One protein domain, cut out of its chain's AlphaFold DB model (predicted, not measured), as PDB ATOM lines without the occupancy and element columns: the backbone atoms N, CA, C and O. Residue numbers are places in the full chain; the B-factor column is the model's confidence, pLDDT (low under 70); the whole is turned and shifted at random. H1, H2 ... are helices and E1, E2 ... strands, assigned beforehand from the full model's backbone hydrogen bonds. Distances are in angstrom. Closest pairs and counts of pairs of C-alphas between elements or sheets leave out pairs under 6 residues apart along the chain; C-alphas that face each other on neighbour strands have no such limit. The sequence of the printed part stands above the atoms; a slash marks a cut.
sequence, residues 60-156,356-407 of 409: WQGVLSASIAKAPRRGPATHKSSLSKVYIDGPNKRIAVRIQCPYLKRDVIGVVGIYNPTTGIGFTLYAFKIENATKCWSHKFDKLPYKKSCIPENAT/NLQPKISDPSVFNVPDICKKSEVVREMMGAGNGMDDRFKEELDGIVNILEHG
ATOM      1  N   TRP A  60      15.973  -3.160 -37.654       96.94
ATOM      2  CA  TRP A  60      16.593  -4.247 -36.902       96.94
ATOM      3  C   TRP A  60      16.914  -3.833 -35.464       96.94
ATOM      4  O   TRP A  60      16.938  -2.649 -35.123       96.94
ATOM      5  N   GLN A  61      17.168  -4.825 -34.618       97.19
ATOM      6  CA  GLN A  61      17.753  -4.640 -33.293       97.19
ATOM      7  C   GLN A  61      18.883  -5.640 -33.062       97.19
ATOM      8  O   GLN A  61      18.919  -6.685 -33.701       97.19
ATOM      9  N   GLY A  62      19.810  -5.331 -32.166       96.19
ATOM     10  CA  GLY A  62      20.917  -6.225 -31.837       96.19
ATOM     11  C   GLY A  62      21.780  -5.671 -30.715       96.19
ATOM     12  O   GLY A  62      21.400  -4.723 -30.022       96.19
ATOM     13  N   VAL A  63      22.953  -6.263 -30.535       94.94
ATOM     14  CA  VAL A  63      23.967  -5.815 -29.581       94.94
ATOM     15  C   VAL A  63      25.150  -5.240 -30.354       94.94
ATOM     16  O   VAL A  63      25.638  -5.830 -31.309       94.94
ATOM     17  N   LEU A  64      25.602  -4.068 -29.936       93.94
ATOM     18  CA  LEU A  64      26.766  -3.372 -30.444       93.94
ATOM     19  C   LEU A  64      27.862  -3.426 -29.386       93.94
ATOM     20  O   LEU A  64      27.687  -2.901 -28.284       93.94
ATOM     21  N   SER A  65      28.991  -4.026 -29.733       92.50
ATOM     22  CA  SER A  65      30.231  -3.882 -28.981       92.50
ATOM     23  C   SER A  65      31.045  -2.766 -29.616       92.50
ATOM     24  O   SER A  65      31.405  -2.850 -30.790       92.50
ATOM     25  N   ALA A  66      31.301  -1.700 -28.863       89.94
ATOM     26  CA  ALA A  66      32.110  -0.580 -29.320       89.94
ATOM     27  C   ALA A  66      33.308  -0.397 -28.391       89.94
ATOM     28  O   ALA A  66      33.143  -0.237 -27.181       89.94
ATOM     29  N   SER A  67      34.503  -0.377 -28.973       89.12
ATOM     30  CA  SER A  67      35.764  -0.141 -28.276       89.12
ATOM     31  C   SER A  67      36.406   1.133 -28.798       89.12
ATOM     32  O   SER A  67      36.695   1.254 -29.987       89.12
ATOM     33  N   ILE A  68      36.633   2.087 -27.904       87.19
ATOM     34  CA  ILE A  68      37.230   3.384 -28.203       87.19
ATOM     35  C   ILE A  68      38.578   3.450 -27.495       87.19
ATOM     36  O   ILE A  68      38.656   3.386 -26.266       87.19
ATOM     37  N   ALA A  69      39.644   3.609 -28.275       88.88
ATOM     38  CA  ALA A  69      40.976   3.889 -27.766       88.88
ATOM     39  C   ALA A  69      41.361   5.340 -28.065       88.88
ATOM     40  O   ALA A  69      41.275   5.807 -29.206       88.88
ATOM     41  N   LYS A  70      41.827   6.046 -27.038       89.44
ATOM     42  CA  LYS A  70      42.331   7.414 -27.127       89.44
ATOM     43  C   LYS A  70      43.778   7.416 -26.663       89.44
ATOM     44  O   LYS A  70      44.076   7.108 -25.514       89.44
ATOM     45  N   ALA A  71      44.682   7.783 -27.564       90.81
ATOM     46  CA  ALA A  71      46.097   7.933 -27.248       90.81
ATOM     47  C   ALA A  71      46.421   9.430 -27.109       90.81
ATOM     48  O   ALA A  71      46.600  10.112 -28.131       90.81
ATOM     49  N   PRO A  72      46.447   9.987 -25.879       88.12
ATOM     50  CA  PRO A  72      46.861  11.364 -25.677       88.12
ATOM     51  C   PRO A  72      48.352  11.518 -26.002       88.12
ATOM     52  O   PRO A  72      49.132  10.573 -25.957       88.12
ATOM     53  N   ARG A  73      48.779  12.748 -26.307       86.69
ATOM     54  CA  ARG A  73      50.193  13.038 -26.607       86.69
ATOM     55  C   ARG A  73      51.125  12.733 -25.427       86.69
ATOM     56  O   ARG A  73      52.295  12.417 -25.628       86.69
ATOM     57  N   ARG A  74      50.638  12.952 -24.208       87.12
ATOM     58  CA  ARG A  74      51.340  12.692 -22.951       87.12
ATOM     59  C   ARG A  74      50.373  11.955 -22.042       87.12
ATOM     60  O   ARG A  74      49.247  12.417 -21.880       87.12
ATOM     61  N   GLY A  75      50.839  10.860 -21.464       90.81
ATOM     62  CA  GLY A  75      50.040   9.990 -20.614       90.81
ATOM     63  C   GLY A  75      49.717   8.653 -21.281       90.81
ATOM     64  O   GLY A  75      49.970   8.476 -22.477       90.81
ATOM     65  N   PRO A  76      49.193   7.706 -20.493       91.94
ATOM     66  CA  PRO A  76      48.816   6.392 -20.983       91.94
ATOM     67  C   PRO A  76      47.663   6.498 -21.986       91.94
ATOM     68  O   PRO A  76      46.791   7.363 -21.871       91.94
ATOM     69  N   ALA A  77      47.663   5.609 -22.980       91.06
ATOM     70  CA  ALA A  77      46.492   5.417 -23.822       91.06
ATOM     71  C   ALA A  77      45.345   4.882 -22.963       91.06
ATOM     72  O   ALA A  77      45.545   4.001 -22.128       91.06
ATOM     73  N   THR A  78      44.146   5.411 -23.169       90.19
ATOM     74  CA  THR A  78      42.940   4.899 -22.527       90.19
ATOM     75  C   THR A  78      42.160   4.071 -23.534       90.19
ATOM     76  O   THR A  78      42.040   4.445 -24.701       90.19
ATOM     77  N   HIS A  79      41.652   2.928 -23.089       89.62
ATOM     78  CA  HIS A  79      40.793   2.050 -23.870       89.62
ATOM     79  C   HIS A  79      39.506   1.829 -23.082       89.62
ATOM     80  O   HIS A  79      39.556   1.459 -21.910       89.62
ATOM     81  N   LYS A  80      38.364   2.081 -23.715       87.88
ATOM     82  CA  LYS A  80      37.041   1.853 -23.136       87.88
ATOM     83  C   LYS A  80      36.253   0.976 -24.094       87.88
ATOM     84  O   LYS A  80      36.148   1.312 -25.270       87.88
ATOM     85  N   SER A  81      35.707  -0.122 -23.594       88.94
ATOM     86  CA  SER A  81      34.735  -0.935 -24.316       88.94
ATOM     87  C   SER A  81      33.356  -0.757 -23.696       88.94
ATOM     88  O   SER A  81      33.212  -0.582 -22.487       88.94
ATOM     89  N   SER A  82      32.337  -0.794 -24.541       88.94
ATOM     90  CA  SER A  82      30.938  -0.715 -24.143       88.94
ATOM     91  C   SER A  82      30.138  -1.759 -24.906       88.94
ATOM     92  O   SER A  82      30.401  -2.017 -26.083       88.94
ATOM     93  N   LEU A  83      29.161  -2.352 -24.225       91.56
ATOM     94  CA  LEU A  83      28.148  -3.200 -24.834       91.56
ATOM     95  C   LEU A  83      26.830  -2.438 -24.782       91.56
ATOM     96  O   LEU A  83      26.393  -1.986 -23.725       91.56
ATOM     97  N   SER A  84      26.211  -2.259 -25.939       94.25
ATOM     98  CA  SER A  84      24.977  -1.493 -26.064       94.25
ATOM     99  C   SER A  84      23.949  -2.281 -26.850       94.25
ATOM    100  O   SER A  84      24.272  -2.859 -27.879       94.25
ATOM    101  N   LYS A  85      22.688  -2.277 -26.419       95.44
ATOM    102  CA  LYS A  85      21.596  -2.749 -27.281       95.44
ATOM    103  C   LYS A  85      21.231  -1.628 -28.243       95.44
ATOM    104  O   LYS A  85      21.002  -0.502 -27.802       95.44
ATOM    105  N   VAL A  86      21.202  -1.918 -29.536       96.44
ATOM    106  CA  VAL A  86      20.933  -0.941 -30.595       96.44
ATOM    107  C   VAL A  86      19.657  -1.321 -31.320       96.44
ATOM    108  O   VAL A  86      19.413  -2.493 -31.591       96.44
ATOM    109  N   TYR A  87      18.861  -0.308 -31.638       97.25
ATOM    110  CA  TYR A  87      17.595  -0.414 -32.343       97.25
ATOM    111  C   TYR A  87      17.607   0.605 -33.481       97.25
ATOM    112  O   TYR A  87      17.729   1.809 -33.238       97.25
ATOM    113  N   ILE A  88      17.481   0.139 -34.721       96.75
ATOM    114  CA  ILE A  88      17.424   0.993 -35.909       96.75
ATOM    115  C   ILE A  88      16.065   0.817 -36.567       96.75
ATOM    116  O   ILE A  88      15.691  -0.285 -36.954       96.75
ATOM    117  N   ASP A  89      15.335   1.919 -36.717       97.44
ATOM    118  CA  ASP A  89      14.065   1.978 -37.433       97.44
ATOM    119  C   ASP A  89      14.188   2.985 -38.581       97.44
ATOM    120  O   ASP A  89      13.917   4.183 -38.445       97.44
ATOM    121  N   GLY A  90      14.674   2.483 -39.715       95.44
ATOM    122  CA  GLY A  90      14.960   3.255 -40.914       95.44
ATOM    123  C   GLY A  90      13.743   3.904 -41.573       95.44
ATOM    124  O   GLY A  90      13.835   5.093 -41.888       95.44
ATOM    125  N   PRO A  91      12.586   3.225 -41.721       95.88
ATOM    126  CA  PRO A  91      11.377   3.843 -42.270       95.88
ATOM    127  C   PRO A  91      10.933   5.087 -41.489       95.88
ATOM    128  O   PRO A  91      10.552   6.094 -42.088       95.88
ATOM    129  N   ASN A  92      11.055   5.050 -40.157       96.25
ATOM    130  CA  ASN A  92      10.745   6.185 -39.283       96.25
ATOM    131  C   ASN A  92      11.957   7.092 -38.996       96.25
ATOM    132  O   ASN A  92      11.825   8.060 -38.247       96.25
ATOM    133  N   LYS A  93      13.124   6.794 -39.587       96.50
ATOM    134  CA  LYS A  93      14.396   7.517 -39.431       96.50
ATOM    135  C   LYS A  93      14.717   7.818 -37.964       96.50
ATOM    136  O   LYS A  93      14.959   8.965 -37.579       96.50
ATOM    137  N   ARG A  94      14.697   6.786 -37.126       96.56
ATOM    138  CA  ARG A  94      15.003   6.899 -35.696       96.56
ATOM    139  C   ARG A  94      15.902   5.760 -35.243       96.56
ATOM    140  O   ARG A  94      15.866   4.661 -35.792       96.56
ATOM    141  N   ILE A  95      16.736   6.057 -34.259       96.81
ATOM    142  CA  ILE A  95      17.721   5.140 -33.691       96.81
ATOM    143  C   ILE A  95      17.580   5.220 -32.176       96.81
ATOM    144  O   ILE A  95      17.411   6.309 -31.632       96.81
ATOM    145  N   ALA A  96      17.642   4.085 -31.493       97.00
ATOM    146  CA  ALA A  96      17.742   4.035 -30.046       97.00
ATOM    147  C   ALA A  96      18.927   3.158 -29.653       97.00
ATOM    148  O   ALA A  96      19.216   2.147 -30.292       97.00
ATOM    149  N   VAL A  97      19.628   3.562 -28.602       96.12
ATOM    150  CA  VAL A  97      20.761   2.845 -28.036       96.12
ATOM    151  C   VAL A  97      20.572   2.801 -26.530       96.12
ATOM    152  O   VAL A  97      20.391   3.830 -25.881       96.12
ATOM    153  N   ARG A  98      20.610   1.596 -25.972       95.06
ATOM    154  CA  ARG A  98      20.629   1.358 -24.533       95.06
ATOM    155  C   ARG A  98      22.041   0.949 -24.157       95.06
ATOM    156  O   ARG A  98      22.449  -0.182 -24.425       95.06
ATOM    157  N   ILE A  99      22.777   1.888 -23.582       92.25
ATOM    158  CA  ILE A  99      24.179   1.706 -23.218       92.25
ATOM    159  C   ILE A  99      24.224   1.034 -21.853       92.25
ATOM    160  O   ILE A  99      23.658   1.550 -20.886       92.25
ATOM    161  N   GLN A 100      24.884  -0.121 -21.782       88.06
ATOM    162  CA  GLN A 100      25.155  -0.810 -20.531       88.06
ATOM    163  C   GLN A 100      26.642  -0.652 -20.217       88.06
ATOM    164  O   GLN A 100      27.495  -1.277 -20.846       88.06
ATOM    165  N   CYS A 101      26.957   0.204 -19.246       80.81
ATOM    166  CA  CYS A 101      28.324   0.385 -18.773       80.81
ATOM    167  C   CYS A 101      28.600  -0.642 -17.663       80.81
ATOM    168  O   CYS A 101      28.121  -0.454 -16.547       80.81
ATOM    169  N   PRO A 102      29.364  -1.721 -17.917       76.44
ATOM    170  CA  PRO A 102      29.539  -2.796 -16.935       76.44
ATOM    171  C   PRO A 102      30.229  -2.319 -15.648       76.44
ATOM    172  O   PRO A 102      29.971  -2.845 -14.569       76.44
ATOM    173  N   TYR A 103      31.078  -1.292 -15.743       78.81
ATOM    174  CA  TYR A 103      31.819  -0.743 -14.604       78.81
ATOM    175  C   TYR A 103      30.962   0.124 -13.678       78.81
ATOM    176  O   TYR A 103      31.252   0.253 -12.492       78.81
ATOM    177  N   LEU A 104      29.904   0.728 -14.217       70.50
ATOM    178  CA  LEU A 104      29.002   1.594 -13.477       70.50
ATOM    179  C   LEU A 104      27.734   0.783 -13.229       70.50
ATOM    180  O   LEU A 104      26.797   0.850 -14.018       70.50
ATOM    181  N   LYS A 105      27.704   0.014 -12.130       71.75
ATOM    182  CA  LYS A 105      26.584  -0.860 -11.704       71.75
ATOM    183  C   LYS A 105      25.195  -0.177 -11.620       71.75
ATOM    184  O   LYS A 105      24.268  -0.784 -11.103       71.75
ATOM    185  N   ARG A 106      25.045   1.092 -12.016       62.34
ATOM    186  CA  ARG A 106      23.893   1.947 -11.696       62.34
ATOM    187  C   ARG A 106      23.414   2.873 -12.813       62.34
ATOM    188  O   ARG A 106      22.426   3.566 -12.609       62.34
ATOM    189  N   ASP A 107      24.084   2.936 -13.965       68.56
ATOM    190  CA  ASP A 107      23.697   3.896 -15.004       68.56
ATOM    191  C   ASP A 107      23.538   3.216 -16.357       68.56
ATOM    192  O   ASP A 107      24.461   3.122 -17.163       68.56
ATOM    193  N   VAL A 108      22.312   2.757 -16.615       82.19
ATOM    194  CA  VAL A 108      21.885   2.454 -17.978       82.19
ATOM    195  C   VAL A 108      21.395   3.747 -18.615       82.19
ATOM    196  O   VAL A 108      20.411   4.352 -18.169       82.19
ATOM    197  N   ILE A 109      22.088   4.172 -19.666       90.19
ATOM    198  CA  ILE A 109      21.739   5.382 -20.407       90.19
ATOM    199  C   ILE A 109      20.917   4.991 -21.630       90.19
ATOM    200  O   ILE A 109      21.308   4.134 -22.426       90.19
ATOM    201  N   GLY A 110      19.770   5.648 -21.773       94.31
ATOM    202  CA  GLY A 110      18.965   5.625 -22.980       94.31
ATOM    203  C   GLY A 110      19.388   6.777 -23.874       94.31
ATOM    204  O   GLY A 110      19.379   7.933 -23.450       94.31
ATOM    205  N   VAL A 111      19.760   6.462 -25.107       95.50
ATOM    206  CA  VAL A 111      20.044   7.442 -26.151       95.50
ATOM    207  C   VAL A 111      19.044   7.229 -27.276       95.50
ATOM    208  O   VAL A 111      18.975   6.144 -27.841       95.50
ATOM    209  N   VAL A 112      18.267   8.252 -27.610       96.62
ATOM    210  CA  VAL A 112      17.276   8.198 -28.689       96.62
ATOM    211  C   VAL A 112      17.561   9.317 -29.674       96.62
ATOM    212  O   VAL A 112      17.554  10.494 -29.332       96.62
ATOM    213  N   GLY A 113      17.817   8.939 -30.914       96.31
ATOM    214  CA  GLY A 113      18.049   9.828 -32.031       96.31
ATOM    215  C   GLY A 113      16.859   9.850 -32.977       96.31
ATOM    216  O   GLY A 113      16.454   8.804 -33.479       96.31
ATOM    217  N   ILE A 114      16.320  11.031 -33.262       96.56
ATOM    218  CA  ILE A 114      15.183  11.199 -34.176       96.56
ATOM    219  C   ILE A 114      15.586  12.167 -35.284       96.56
ATOM    220  O   ILE A 114      15.960  13.313 -35.018       96.56
ATOM    221  N   TYR A 115      15.508  11.715 -36.535       96.56
ATOM    222  CA  TYR A 115      15.679  12.595 -37.684       96.56
ATOM    223  C   TYR A 115      14.383  13.338 -38.001       96.56
ATOM    224  O   TYR A 115      13.281  12.852 -37.745       96.56
ATOM    225  N   ASN A 116      14.499  14.512 -38.619       93.62
ATOM    226  CA  ASN A 116      13.330  15.225 -39.117       93.62
ATOM    227  C   ASN A 116      12.605  14.364 -40.176       93.62
ATOM    228  O   ASN A 116      13.197  14.057 -41.218       93.62
ATOM    229  N   PRO A 117      11.327  13.999 -39.966       89.62
ATOM    230  CA  PRO A 117      10.621  13.093 -40.869       89.62
ATOM    231  C   PRO A 117      10.405  13.713 -42.255       89.62
ATOM    232  O   PRO A 117      10.492  13.009 -43.262       89.62
ATOM    233  N   THR A 118      10.195  15.035 -42.309       89.38
ATOM    234  CA  THR A 118       9.850  15.761 -43.541       89.38
ATOM    235  C   THR A 118      11.064  15.939 -44.442       89.38
ATOM    236  O   THR A 118      11.004  15.658 -45.633       89.38
ATOM    237  N   THR A 119      12.180  16.400 -43.879       90.44
ATOM    238  CA  THR A 119      13.382  16.719 -44.662       90.44
ATOM    239  C   THR A 119      14.352  15.543 -44.748       90.44
ATOM    240  O   THR A 119      15.145  15.485 -45.679       90.44
ATOM    241  N   GLY A 120      14.347  14.628 -43.769       87.75
ATOM    242  CA  GLY A 120      15.443  13.672 -43.567       87.75
ATOM    243  C   GLY A 120      16.786  14.335 -43.232       87.75
ATOM    244  O   GLY A 120      17.809  13.659 -43.209       87.75
ATOM    245  N   ILE A 121      16.780  15.650 -42.997       89.38
ATOM    246  CA  ILE A 121      17.938  16.474 -42.662       89.38
ATOM    247  C   ILE A 121      17.641  17.121 -41.323       89.38
ATOM    248  O   ILE A 121      16.610  17.779 -41.156       89.38
ATOM    249  N   GLY A 122      18.561  16.951 -40.390       90.31
ATOM    250  CA  GLY A 122      18.357  17.379 -39.026       90.31
ATOM    251  C   GLY A 122      18.152  16.168 -38.136       90.31
ATOM    252  O   GLY A 122      17.264  15.358 -38.395       90.31
ATOM    253  N   PHE A 123      18.962  16.059 -37.095       94.19
ATOM    254  CA  PHE A 123      18.954  14.956 -36.146       94.19
ATOM    255  C   PHE A 123      18.893  15.534 -34.737       94.19
ATOM    256  O   PHE A 123      19.656  16.438 -34.407       94.19
ATOM    257  N   THR A 124      17.951  15.081 -33.916       95.06
ATOM    258  CA  THR A 124      17.909  15.436 -32.494       95.06
ATOM    259  C   THR A 124      18.231  14.200 -31.678       95.06
ATOM    260  O   THR A 124      17.523  13.198 -31.755       95.06
ATOM    261  N   LEU A 125      19.327  14.284 -30.935       95.44
ATOM    262  CA  LEU A 125      19.802  13.263 -30.022       95.44
ATOM    263  C   LEU A 125      19.303  13.601 -28.622       95.44
ATOM    264  O   LEU A 125      19.581  14.686 -28.122       95.44
ATOM    265  N   TYR A 126      18.596  12.678 -27.994       95.06
ATOM    266  CA  TYR A 126      18.187  12.733 -26.599       95.06
ATOM    267  C   TYR A 126      19.003  11.707 -25.824       95.06
ATOM    268  O   TYR A 126      19.128  10.571 -26.270       95.06
ATOM    269  N   ALA A 127      19.532  12.086 -24.668       94.38
ATOM    270  CA  ALA A 127      20.143  11.163 -23.722       94.38
ATOM    271  C   ALA A 127      19.474  11.332 -22.361       94.38
ATOM    272  O   ALA A 127      19.213  12.458 -21.933       94.38
ATOM    273  N   PHE A 128      19.187  10.230 -21.681       93.19
ATOM    274  CA  PHE A 128      18.537  10.236 -20.375       93.19
ATOM    275  C   PHE A 128      18.906   8.988 -19.575       93.19
ATOM    276  O   PHE A 128      19.265   7.948 -20.129       93.19
ATOM    277  N   LYS A 129      18.806   9.090 -18.250       91.44
ATOM    278  CA  LYS A 129      18.963   7.935 -17.360       91.44
ATOM    279  C   LYS A 129      17.676   7.104 -17.373       91.44
ATOM    280  O   LYS A 129      16.608   7.661 -17.128       91.44
ATOM    281  N   ILE A 130      17.767   5.800 -17.649       89.94
ATOM    282  CA  ILE A 130      16.579   4.945 -17.842       89.94
ATOM    283  C   ILE A 130      15.776   4.753 -16.552       89.94
ATOM    284  O   ILE A 130      14.555   4.776 -16.613       89.94
ATOM    285  N   GLU A 131      16.439   4.603 -15.402       87.25
ATOM    286  CA  GLU A 131      15.772   4.242 -14.138       87.25
ATOM    287  C   GLU A 131      14.736   5.284 -13.699       87.25
ATOM    288  O   GLU A 131      13.610   4.934 -13.367       87.25
ATOM    289  N   ASN A 132      15.099   6.571 -13.739       84.62
ATOM    290  CA  ASN A 132      14.266   7.618 -13.138       84.62
ATOM    291  C   ASN A 132      13.864   8.710 -14.140       84.62
ATOM    292  O   ASN A 132      13.078   9.589 -13.796       84.62
ATOM    293  N   ALA A 133      14.456   8.729 -15.342       82.62
ATOM    294  CA  ALA A 133      14.306   9.783 -16.353       82.62
ATOM    295  C   ALA A 133      14.476  11.232 -15.833       82.62
ATOM    296  O   ALA A 133      14.166  12.180 -16.543       82.62
ATOM    297  N   THR A 134      15.000  11.447 -14.621       85.19
ATOM    298  CA  THR A 134      15.015  12.761 -13.948       85.19
ATOM    299  C   THR A 134      15.934  13.774 -14.612       85.19
ATOM    300  O   THR A 134      15.745  14.982 -14.468       85.19
ATOM    301  N   LYS A 135      16.945  13.290 -15.333       88.56
ATOM    302  CA  LYS A 135      17.882  14.115 -16.085       88.56
ATOM    303  C   LYS A 135      17.801  13.737 -17.547       88.56
ATOM    304  O   LYS A 135      17.946  12.568 -17.906       88.56
ATOM    305  N   CYS A 136      17.596  14.758 -18.365       91.56
ATOM    306  CA  CYS A 136      17.617  14.627 -19.799       91.56
ATOM    307  C   CYS A 136      18.494  15.697 -20.424       91.56
ATOM    308  O   CYS A 136      18.512  16.854 -19.997       91.56
ATOM    309  N   TRP A 137      19.191  15.288 -21.468       90.56
ATOM    310  CA  TRP A 137      20.006  16.140 -22.303       90.56
ATOM    311  C   TRP A 137      19.542  15.964 -23.735       90.56
ATOM    312  O   TRP A 137      19.174  14.862 -24.143       90.56
ATOM    313  N   SER A 138      19.583  17.037 -24.514       93.00
ATOM    314  CA  SER A 138      19.425  16.895 -25.950       93.00
ATOM    315  C   SER A 138      20.423  17.740 -26.712       93.00
ATOM    316  O   SER A 138      20.940  18.745 -26.213       93.00
ATOM    317  N   HIS A 139      20.714  17.288 -27.921       92.31
ATOM    318  CA  HIS A 139      21.560  17.990 -28.855       92.31
ATOM    319  C   HIS A 139      20.970  17.887 -30.257       92.31
ATOM    320  O   HIS A 139      20.545  16.817 -30.694       92.31
ATOM    321  N   LYS A 140      20.923  19.020 -30.957       92.31
ATOM    322  CA  LYS A 140      20.326  19.116 -32.283       92.31
ATOM    323  C   LYS A 140      21.404  19.398 -33.318       92.31
ATOM    324  O   LYS A 140      22.083  20.416 -33.263       92.31
ATOM    325  N   PHE A 141      21.482  18.526 -34.308       92.00
ATOM    326  CA  PHE A 141      22.343  18.663 -35.469       92.00
ATOM    327  C   PHE A 141      21.492  19.119 -36.643       92.00
ATOM    328  O   PHE A 141      20.755  18.316 -37.202       92.00
ATOM    329  N   ASP A 142      21.574  20.381 -37.057       92.75
ATOM    330  CA  ASP A 142      20.688  20.903 -38.112       92.75
ATOM    331  C   ASP A 142      21.006  20.373 -39.521       92.75
ATOM    332  O   ASP A 142      20.170  20.459 -40.419       92.75
ATOM    333  N   LYS A 143      22.218  19.849 -39.739       93.50
ATOM    334  CA  LYS A 143      22.746  19.537 -41.079       93.50
ATOM    335  C   LYS A 143      23.133  18.077 -41.279       93.50
ATOM    336  O   LYS A 143      23.735  17.765 -42.301       93.50
ATOM    337  N   LEU A 144      22.813  17.199 -40.334       92.19
ATOM    338  CA  LEU A 144      23.134  15.781 -40.459       92.19
ATOM    339  C   LEU A 144      22.041  15.087 -41.294       92.19
ATOM    340  O   LEU A 144      20.886  15.057 -40.852       92.19
ATOM    341  N   PRO A 145      22.341  14.598 -42.514       93.81
ATOM    342  CA  PRO A 145      21.378  13.843 -43.304       93.81
ATOM    343  C   PRO A 145      21.264  12.413 -42.768       93.81
ATOM    344  O   PRO A 145      22.264  11.814 -42.377       93.81
ATOM    345  N   TYR A 146      20.057  11.849 -42.806       93.06
ATOM    346  CA  TYR A 146      19.869  10.424 -42.551       93.06
ATOM    347  C   TYR A 146      20.593   9.601 -43.622       93.06
ATOM    348  O   TYR A 146      20.376   9.801 -44.821       93.06
ATOM    349  N   LYS A 147      21.436   8.665 -43.187       92.56
ATOM    350  CA  LYS A 147      22.088   7.680 -44.049       92.56
ATOM    351  C   LYS A 147      21.534   6.301 -43.726       92.56
ATOM    352  O   LYS A 147      21.344   5.968 -42.560       92.56
ATOM    353  N   LYS A 148      21.264   5.516 -44.767       91.69
ATOM    354  CA  LYS A 148      20.934   4.101 -44.598       91.69
ATOM    355  C   LYS A 148      22.191   3.350 -44.168       91.69
ATOM    356  O   LYS A 148      23.278   3.679 -44.641       91.69
ATOM    357  N   SER A 149      22.020   2.321 -43.346       90.56
ATOM    358  CA  SER A 149      23.079   1.381 -42.969       90.56
ATOM    359  C   SER A 149      23.410   0.463 -44.156       90.56
ATOM    360  O   SER A 149      23.059  -0.711 -44.188       90.56
ATOM    361  N   CYS A 150      24.027   1.032 -45.187       91.81
ATOM    362  CA  CYS A 150      24.466   0.337 -46.389       91.81
ATOM    363  C   CYS A 150      25.958   0.552 -46.584       91.81
ATOM    364  O   CYS A 150      26.470   1.646 -46.328       91.81
ATOM    365  N   ILE A 151      26.637  -0.463 -47.117       92.19
ATOM    366  CA  ILE A 151      27.982  -0.271 -47.646       92.19
ATOM    367  C   ILE A 151      27.862   0.682 -48.849       92.19
ATOM    368  O   ILE A 151      27.049   0.426 -49.741       92.19
ATOM    369  N   PRO A 152      28.612   1.799 -48.886       91.62
ATOM    370  CA  PRO A 152      28.589   2.702 -50.030       91.62
ATOM    371  C   PRO A 152      28.954   1.975 -51.330       91.62
ATOM    372  O   PRO A 152      29.858   1.146 -51.340       91.62
ATOM    373  N   GLU A 153      28.310   2.334 -52.444       91.31
ATOM    374  CA  GLU A 153      28.584   1.721 -53.757       91.31
ATOM    375  C   GLU A 153      30.043   1.877 -54.215       91.31
ATOM    376  O   GLU A 153      30.533   1.094 -55.019       91.31
ATOM    377  N   ASN A 154      30.748   2.884 -53.694       92.94
ATOM    378  CA  ASN A 154      32.150   3.167 -53.986       92.94
ATOM    379  C   ASN A 154      33.131   2.584 -52.951       92.94
ATOM    380  O   ASN A 154      34.292   2.997 -52.929       92.94
ATOM    381  N   ALA A 155      32.678   1.700 -52.059       92.88
ATOM    382  CA  ALA A 155      33.553   1.047 -51.095       92.88
ATOM    383  C   ALA A 155      34.464   0.024 -51.788       92.88
ATOM    384  O   ALA A 155      34.019  -0.758 -52.625       92.88
ATOM    385  N   THR A 156      35.741   0.007 -51.408       93.12
ATOM    386  CA  THR A 156      36.693  -1.005 -51.875       93.12
ATOM    387  C   THR A 156      36.510  -2.282 -51.065       93.12
ATOM    388  O   THR A 156      36.599  -2.252 -49.836       93.12
ATOM    389  N   ASN A 356      24.019 -10.691 -32.445       93.44
ATOM    390  CA  ASN A 356      22.599 -11.030 -32.277       93.44
ATOM    391  C   ASN A 356      21.642 -10.109 -33.058       93.44
ATOM    392  O   ASN A 356      20.672  -9.583 -32.504       93.44
ATOM    393  N   LEU A 357      21.932  -9.882 -34.343       94.31
ATOM    394  CA  LEU A 357      21.094  -9.063 -35.217       94.31
ATOM    395  C   LEU A 357      19.739  -9.738 -35.460       94.31
ATOM    396  O   LEU A 357      19.656 -10.864 -35.940       94.31
ATOM    397  N   GLN A 358      18.664  -9.012 -35.175       95.69
ATOM    398  CA  GLN A 358      17.287  -9.426 -35.399       95.69
ATOM    399  C   GLN A 358      16.615  -8.441 -36.363       95.69
ATOM    400  O   GLN A 358      16.622  -7.240 -36.098       95.69
ATOM    401  N   PRO A 359      15.964  -8.899 -37.447       95.50
ATOM    402  CA  PRO A 359      15.383  -8.031 -38.483       95.50
ATOM    403  C   PRO A 359      14.086  -7.320 -38.054       95.50
ATOM    404  O   PRO A 359      13.389  -6.725 -38.872       95.50
ATOM    405  N   LYS A 360      13.694  -7.430 -36.782       95.12
ATOM    406  CA  LYS A 360      12.491  -6.810 -36.225       95.12
ATOM    407  C   LYS A 360      12.801  -6.255 -34.849       95.12
ATOM    408  O   LYS A 360      13.542  -6.864 -34.088       95.12
ATOM    409  N   ILE A 361      12.190  -5.122 -34.533       97.44
ATOM    410  CA  ILE A 361      12.274  -4.517 -33.208       97.44
ATOM    411  C   ILE A 361      11.186  -5.139 -32.342       97.44
ATOM    412  O   ILE A 361      10.006  -5.035 -32.676       97.44
ATOM    413  N   SER A 362      11.581  -5.804 -31.258       97.25
ATOM    414  CA  SER A 362      10.647  -6.496 -30.364       97.25
ATOM    415  C   SER A 362       9.816  -5.521 -29.536       97.25
ATOM    416  O   SER A 362       8.647  -5.783 -29.277       97.25
ATOM    417  N   ASP A 363      10.411  -4.393 -29.147       96.88
ATOM    418  CA  ASP A 363       9.770  -3.367 -28.330       96.88
ATOM    419  C   ASP A 363       9.941  -1.977 -28.968       96.88
ATOM    420  O   ASP A 363      11.001  -1.364 -28.844       96.88
ATOM    421  N   PRO A 364       8.917  -1.443 -29.656       96.69
ATOM    422  CA  PRO A 364       8.960  -0.095 -30.220       96.69
ATOM    423  C   PRO A 364       9.011   1.029 -29.170       96.69
ATOM    424  O   PRO A 364       9.302   2.172 -29.529       96.69
ATOM    425  N   SER A 365       8.720   0.742 -27.893       96.31
ATOM    426  CA  SER A 365       8.719   1.747 -26.823       96.31
ATOM    427  C   SER A 365      10.117   2.287 -26.511       96.31
ATOM    428  O   SER A 365      10.236   3.393 -25.991       96.31
ATOM    429  N   VAL A 366      11.178   1.590 -26.940       96.19
ATOM    430  CA  VAL A 366      12.579   2.043 -26.832       96.19
ATOM    431  C   VAL A 366      12.846   3.383 -27.527       96.19
ATOM    432  O   VAL A 366      13.816   4.063 -27.204       96.19
ATOM    433  N   PHE A 367      11.985   3.789 -28.467       97.00
ATOM    434  CA  PHE A 367      12.063   5.090 -29.136       97.00
ATOM    435  C   PHE A 367      11.271   6.197 -28.429       97.00
ATOM    436  O   PHE A 367      11.287   7.345 -28.884       97.00
ATOM    437  N   ASN A 368      10.548   5.882 -27.354       96.19
ATOM    438  CA  ASN A 368       9.789   6.875 -26.611       96.19
ATOM    439  C   ASN A 368      10.748   7.754 -25.814       96.19
ATOM    440  O   ASN A 368      11.315   7.357 -24.802       96.19
ATOM    441  N   VAL A 369      10.898   8.988 -26.279       95.75
ATOM    442  CA  VAL A 369      11.598  10.031 -25.537       95.75
ATOM    443  C   VAL A 369      10.732  10.428 -24.329       95.75
ATOM    444  O   VAL A 369       9.573  10.811 -24.542       95.75
ATOM    445  N   PRO A 370      11.252  10.367 -23.086       95.06
ATOM    446  CA  PRO A 370      10.520  10.786 -21.892       95.06
ATOM    447  C   PRO A 370      10.000  12.223 -22.000       95.06
ATOM    448  O   PRO A 370      10.655  13.092 -22.574       95.06
ATOM    449  N   ASP A 371       8.840  12.525 -21.417       94.19
ATOM    450  CA  ASP A 371       8.217  13.847 -21.589       94.19
ATOM    451  C   ASP A 371       9.035  14.995 -20.987       94.19
ATOM    452  O   ASP A 371       9.018  16.112 -21.505       94.19
ATOM    453  N   ILE A 372       9.826  14.719 -19.948       92.31
ATOM    454  CA  ILE A 372      10.795  15.672 -19.387       92.31
ATOM    455  C   ILE A 372      11.840  16.129 -20.415       92.31
ATOM    456  O   ILE A 372      12.242  17.287 -20.392       92.31
ATOM    457  N   CYS A 373      12.215  15.272 -21.370       92.12
ATOM    458  CA  CYS A 373      13.114  15.621 -22.471       92.12
ATOM    459  C   CYS A 373      12.452  16.498 -23.540       92.12
ATOM    460  O   CYS A 373      13.138  17.208 -24.272       92.12
ATOM    461  N   LYS A 374      11.120  16.420 -23.678       90.38
ATOM    462  CA  LYS A 374      10.361  17.189 -24.677       90.38
ATOM    463  C   LYS A 374      10.078  18.616 -24.209       90.38
ATOM    464  O   LYS A 374       9.869  19.499 -25.037       90.38
ATOM    465  N   LYS A 375      10.065  18.852 -22.893       88.62
ATOM    466  CA  LYS A 375       9.868  20.182 -22.302       88.62
ATOM    467  C   LYS A 375      11.143  21.010 -22.494       88.62
ATOM    468  O   LYS A 375      12.105  20.875 -21.746       88.62
ATOM    469  N   SER A 376      11.132  21.874 -23.509       59.78
ATOM    470  CA  SER A 376      12.281  22.663 -23.987       59.78
ATOM    471  C   SER A 376      12.968  23.537 -22.933       59.78
ATOM    472  O   SER A 376      14.103  23.943 -23.138       59.78
ATOM    473  N   GLU A 377      12.300  23.839 -21.820       58.97
ATOM    474  CA  GLU A 377      12.814  24.723 -20.768       58.97
ATOM    475  C   GLU A 377      13.816  24.039 -19.819       58.97
ATOM    476  O   GLU A 377      14.628  24.711 -19.191       58.97
ATOM    477  N   VAL A 378      13.799  22.701 -19.736       58.59
ATOM    478  CA  VAL A 378      14.678  21.918 -18.836       58.59
ATOM    479  C   VAL A 378      15.860  21.297 -19.591       58.59
ATOM    480  O   VAL A 378      16.779  20.736 -18.992       58.59
ATOM    481  N   VAL A 379      15.878  21.423 -20.918       59.56
ATOM    482  CA  VAL A 379      16.939  20.876 -21.758       59.56
ATOM    483  C   VAL A 379      18.213  21.691 -21.551       59.56
ATOM    484  O   VAL A 379      18.396  22.763 -22.122       59.56
ATOM    485  N   ARG A 380      19.135  21.152 -20.752       64.12
ATOM    486  CA  ARG A 380      20.515  21.635 -20.738       64.12
ATOM    487  C   ARG A 380      21.172  21.211 -22.045       64.12
ATOM    488  O   ARG A 380      21.264  20.015 -22.327       64.12
ATOM    489  N   GLU A 381      21.634  22.179 -22.830       63.53
ATOM    490  CA  GLU A 381      22.471  21.885 -23.991       63.53
ATOM    491  C   GLU A 381      23.705  21.098 -23.532       63.53
ATOM    492  O   GLU A 381      24.449  21.553 -22.658       63.53
ATOM    493  N   MET A 382      23.934  19.925 -24.139       62.88
ATOM    494  CA  MET A 382      25.067  19.039 -23.816       62.88
ATOM    495  C   MET A 382      26.420  19.769 -23.841       62.88
ATOM    496  O   MET A 382      27.318  19.451 -23.065       62.88
ATOM    497  N   MET A 383      26.555  20.792 -24.692       56.88
ATOM    498  CA  MET A 383      27.804  21.533 -24.861       56.88
ATOM    499  C   MET A 383      27.961  22.743 -23.922       56.88
ATOM    500  O   MET A 383      29.069  23.264 -23.803       56.88
ATOM    501  N   GLY A 384      26.894  23.195 -23.249       54.53
ATOM    502  CA  GLY A 384      26.868  24.486 -22.543       54.53
ATOM    503  C   GLY A 384      26.870  24.429 -21.010       54.53
ATOM    504  O   GLY A 384      27.082  25.456 -20.366       54.53
ATOM    505  N   ALA A 385      26.634  23.269 -20.393       47.00
ATOM    506  CA  ALA A 385      26.408  23.197 -18.949       47.00
ATOM    507  C   ALA A 385      27.692  22.929 -18.146       47.00
ATOM    508  O   ALA A 385      28.204  21.810 -18.117       47.00
ATOM    509  N   GLY A 386      28.167  23.949 -17.429       50.84
ATOM    510  CA  GLY A 386      29.015  23.758 -16.254       50.84
ATOM    511  C   GLY A 386      28.213  23.132 -15.102       50.84
ATOM    512  O   GLY A 386      27.080  23.533 -14.839       50.84
ATOM    513  N   ASN A 387      28.823  22.166 -14.410       52.25
ATOM    514  CA  ASN A 387      28.516  21.733 -13.036       52.25
ATOM    515  C   ASN A 387      27.342  20.761 -12.775       52.25
ATOM    516  O   ASN A 387      26.766  20.804 -11.693       52.25
ATOM    517  N   GLY A 388      26.970  19.841 -13.673       61.66
ATOM    518  CA  GLY A 388      25.959  18.831 -13.279       61.66
ATOM    519  C   GLY A 388      25.916  17.503 -14.026       61.66
ATOM    520  O   GLY A 388      25.082  16.654 -13.700       61.66
ATOM    521  N   MET A 389      26.776  17.336 -15.024       68.38
ATOM    522  CA  MET A 389      26.978  16.084 -15.738       68.38
ATOM    523  C   MET A 389      28.292  15.493 -15.236       68.38
ATOM    524  O   MET A 389      29.257  16.245 -15.137       68.38
ATOM    525  N   ASP A 390      28.326  14.205 -14.884       73.25
ATOM    526  CA  ASP A 390      29.599  13.535 -14.581       73.25
ATOM    527  C   ASP A 390      30.507  13.694 -15.812       73.25
ATOM    528  O   ASP A 390      30.084  13.395 -16.934       73.25
ATOM    529  N   ASP A 391      31.727  14.201 -15.623       73.25
ATOM    530  CA  ASP A 391      32.694  14.413 -16.704       73.25
ATOM    531  C   ASP A 391      32.944  13.124 -17.503       73.25
ATOM    532  O   ASP A 391      33.170  13.175 -18.715       73.25
ATOM    533  N   ARG A 392      32.821  11.951 -16.861       71.62
ATOM    534  CA  ARG A 392      32.900  10.648 -17.541       71.62
ATOM    535  C   ARG A 392      31.746  10.434 -18.511       71.62
ATOM    536  O   ARG A 392      31.976   9.958 -19.620       71.62
ATOM    537  N   PHE A 393      30.535  10.812 -18.112       72.69
ATOM    538  CA  PHE A 393      29.351  10.691 -18.956       72.69
ATOM    539  C   PHE A 393      29.405  11.661 -20.138       72.69
ATOM    540  O   PHE A 393      29.057  11.304 -21.264       72.69
ATOM    541  N   LYS A 394      29.909  12.875 -19.899       74.81
ATOM    542  CA  LYS A 394      30.149  13.848 -20.962       74.81
ATOM    543  C   LYS A 394      31.160  13.329 -21.986       74.81
ATOM    544  O   LYS A 394      30.904  13.439 -23.178       74.81
ATOM    545  N   GLU A 395      32.261  12.716 -21.546       73.75
ATOM    546  CA  GLU A 395      33.270  12.169 -22.467       73.75
ATOM    547  C   GLU A 395      32.712  11.032 -23.345       73.75
ATOM    548  O   GLU A 395      33.044  10.956 -24.529       73.75
ATOM    549  N   GLU A 396      31.848  10.165 -22.803       72.56
ATOM    550  CA  GLU A 396      31.183   9.116 -23.592       72.56
ATOM    551  C   GLU A 396      30.198   9.692 -24.612       72.56
ATOM    552  O   GLU A 396      30.223   9.300 -25.783       72.56
ATOM    553  N   LEU A 397      29.371  10.661 -24.204       73.12
ATOM    554  CA  LEU A 397      28.452  11.338 -25.119       73.12
ATOM    555  C   LEU A 397      29.184  12.117 -26.204       73.12
ATOM    556  O   LEU A 397      28.796  12.022 -27.363       73.12
ATOM    557  N   ASP A 398      30.262  12.820 -25.864       73.00
ATOM    558  CA  ASP A 398      31.116  13.489 -26.844       73.00
ATOM    559  C   ASP A 398      31.718  12.465 -27.819       73.00
ATOM    560  O   ASP A 398      31.824  12.730 -29.015       73.00
ATOM    561  N   GLY A 399      32.072  11.265 -27.347       73.00
ATOM    562  CA  GLY A 399      32.477  10.147 -28.200       73.00
ATOM    563  C   GLY A 399      31.391   9.754 -29.206       73.00
ATOM    564  O   GLY A 399      31.660   9.689 -30.405       73.00
ATOM    565  N   ILE A 400      30.155   9.565 -28.741       73.19
ATOM    566  CA  ILE A 400      29.000   9.209 -29.584       73.19
ATOM    567  C   ILE A 400      28.677  10.327 -30.583       73.19
ATOM    568  O   ILE A 400      28.478  10.060 -31.768       73.19
ATOM    569  N   VAL A 401      28.665  11.580 -30.127       73.38
ATOM    570  CA  VAL A 401      28.444  12.767 -30.963       73.38
ATOM    571  C   VAL A 401      29.512  12.855 -32.054       73.38
ATOM    572  O   VAL A 401      29.167  13.006 -33.223       73.38
ATOM    573  N   ASN A 402      30.788  12.661 -31.712       69.50
ATOM    574  CA  ASN A 402      31.873  12.654 -32.696       69.50
ATOM    575  C   ASN A 402      31.736  11.501 -33.708       69.50
ATOM    576  O   ASN A 402      31.971  11.700 -34.900       69.50
ATOM    577  N   ILE A 403      31.334  10.302 -33.269       68.31
ATOM    578  CA  ILE A 403      31.070   9.148 -34.154       68.31
ATOM    579  C   ILE A 403      29.941   9.478 -35.147       68.31
ATOM    580  O   ILE A 403      30.077   9.219 -36.348       68.31
ATOM    581  N   LEU A 404      28.861  10.104 -34.664       67.31
ATOM    582  CA  LEU A 404      27.719  10.536 -35.475       67.31
ATOM    583  C   LEU A 404      28.099  11.633 -36.480       67.31
ATOM    584  O   LEU A 404      27.781  11.515 -37.664       67.31
ATOM    585  N   GLU A 405      28.814  12.676 -36.047       63.81
ATOM    586  CA  GLU A 405      29.241  13.779 -36.921       63.81
ATOM    587  C   GLU A 405      30.214  13.320 -38.009       63.81
ATOM    588  O   GLU A 405      30.163  13.794 -39.148       63.81
ATOM    589  N   HIS A 406      31.090  12.367 -37.686       62.47
ATOM    590  CA  HIS A 406      32.055  11.832 -38.638       62.47
ATOM    591  C   HIS A 406      31.503  10.700 -39.515       62.47
ATOM    592  O   HIS A 406      32.230  10.227 -40.394       62.47
ATOM    593  N   GLY A 407      30.222  10.341 -39.352       46.47
ATOM    594  CA  GLY A 407      29.496   9.430 -40.236       46.47
ATOM    595  C   GLY A 407      29.961   7.981 -40.138       46.47
ATOM    596  O   GLY A 407      30.084   7.328 -41.169       46.47
TER     597      GLY A 407
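Overview. This is residues 60 to 156 and 356 to 407 of the 409 residues of an uncharacterized protein of Helobdella robusta (UniProt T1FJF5). One twisted sheet of six strands, E1 to E6, curls into an open trough, and the long helix H3 lies loosely in its hollow, nearest to E6. The long hairpin of E1 and E2 makes one wall of the trough, the short helices H1 and H2 pack over E3 and E6, and residues 150 to 156 stick out as a tail. Of 149 printed residues, seven named strands come first along the chain and then three named helices; the sheet, order E1 E2 E3 E4 E5 E6, is antiparallel throughout, and the class is mixed, helices and strands. The whole is compact, with a radius of gyration of the C-alphas of 15.9 A and spans of 44 by 41 by 30 A.

Arrangement. Begin with the sheet, a meander, each strand the antiparallel neighbour of the one before: E1, residues 60 to 71; E2, 78 to 89; E3, 94 to 100; E4, 108 to 115; E5, 121 to 129; E6, 136 to 145. From edge to edge the strands' lines turn by 87 degrees and the way across turns by 80 degrees. Look for N 64 and O 84 at 2.7 A between E1 and E2, N 87 and O 96 at 2.8 A between E2 and E3, N 97 and O 111 at 2.8 A between E3 and E4, N 112 and O 126 at 2.8 A between E4 and E5, and N 125 and O 139 at 2.8 A between E5 and E6. The edge strands E1 and E6 are apart. H3, residues 391 to 405, is on the sheet; its closest C-alphas to E6 are those of Glu 405 and Leu 144, 7.3 A. H1, residues 364 to 367, is on the sheet at a height of 8.1 A, only just over E3, with 3 C-alphas on it; Phe 367 and Ala 96 have the closest C-alphas, 5.8 A. H2, residues 371 to 374, is over E6; the C-alphas of Cys 373 and Cys 136 are closest, 5.3 A. E7, residues 356 to 358, pairs with no named strand; its Leu 357 has its C-alpha 4.4 A from that of Gly 62 in E1. Every O i to N i+4 pair of H3 is within hydrogen-bond range; H1 and H2 are too short for one, and each has its one O i to N i+3 pair within range.

Along the chain. Find C-alpha 60 at (16.593, -4.247, -36.902); from there E1 runs 33.3 A, bending by 55 degrees at residue 63. E2 spans 32.6 A, E3 19.8 A, E4 23.0 A, E5 26.7 A and E6 23.8 A. H3 runs 20.5 A to C-alpha 405 at (29.241, 13.779, -36.921).

Size, cuts and confidence. The C-alphas of Thr 156 and Glu 377 are the two farthest apart, 46.9 A. Residues 157 to 355 are cut out, with 26.1 A between C-alphas 156 and 356. The link from H2 to H3 is long, 16 residues. The model's pLDDT is under 70 at residues 106 to 107, 376 to 389 and 402 to 407.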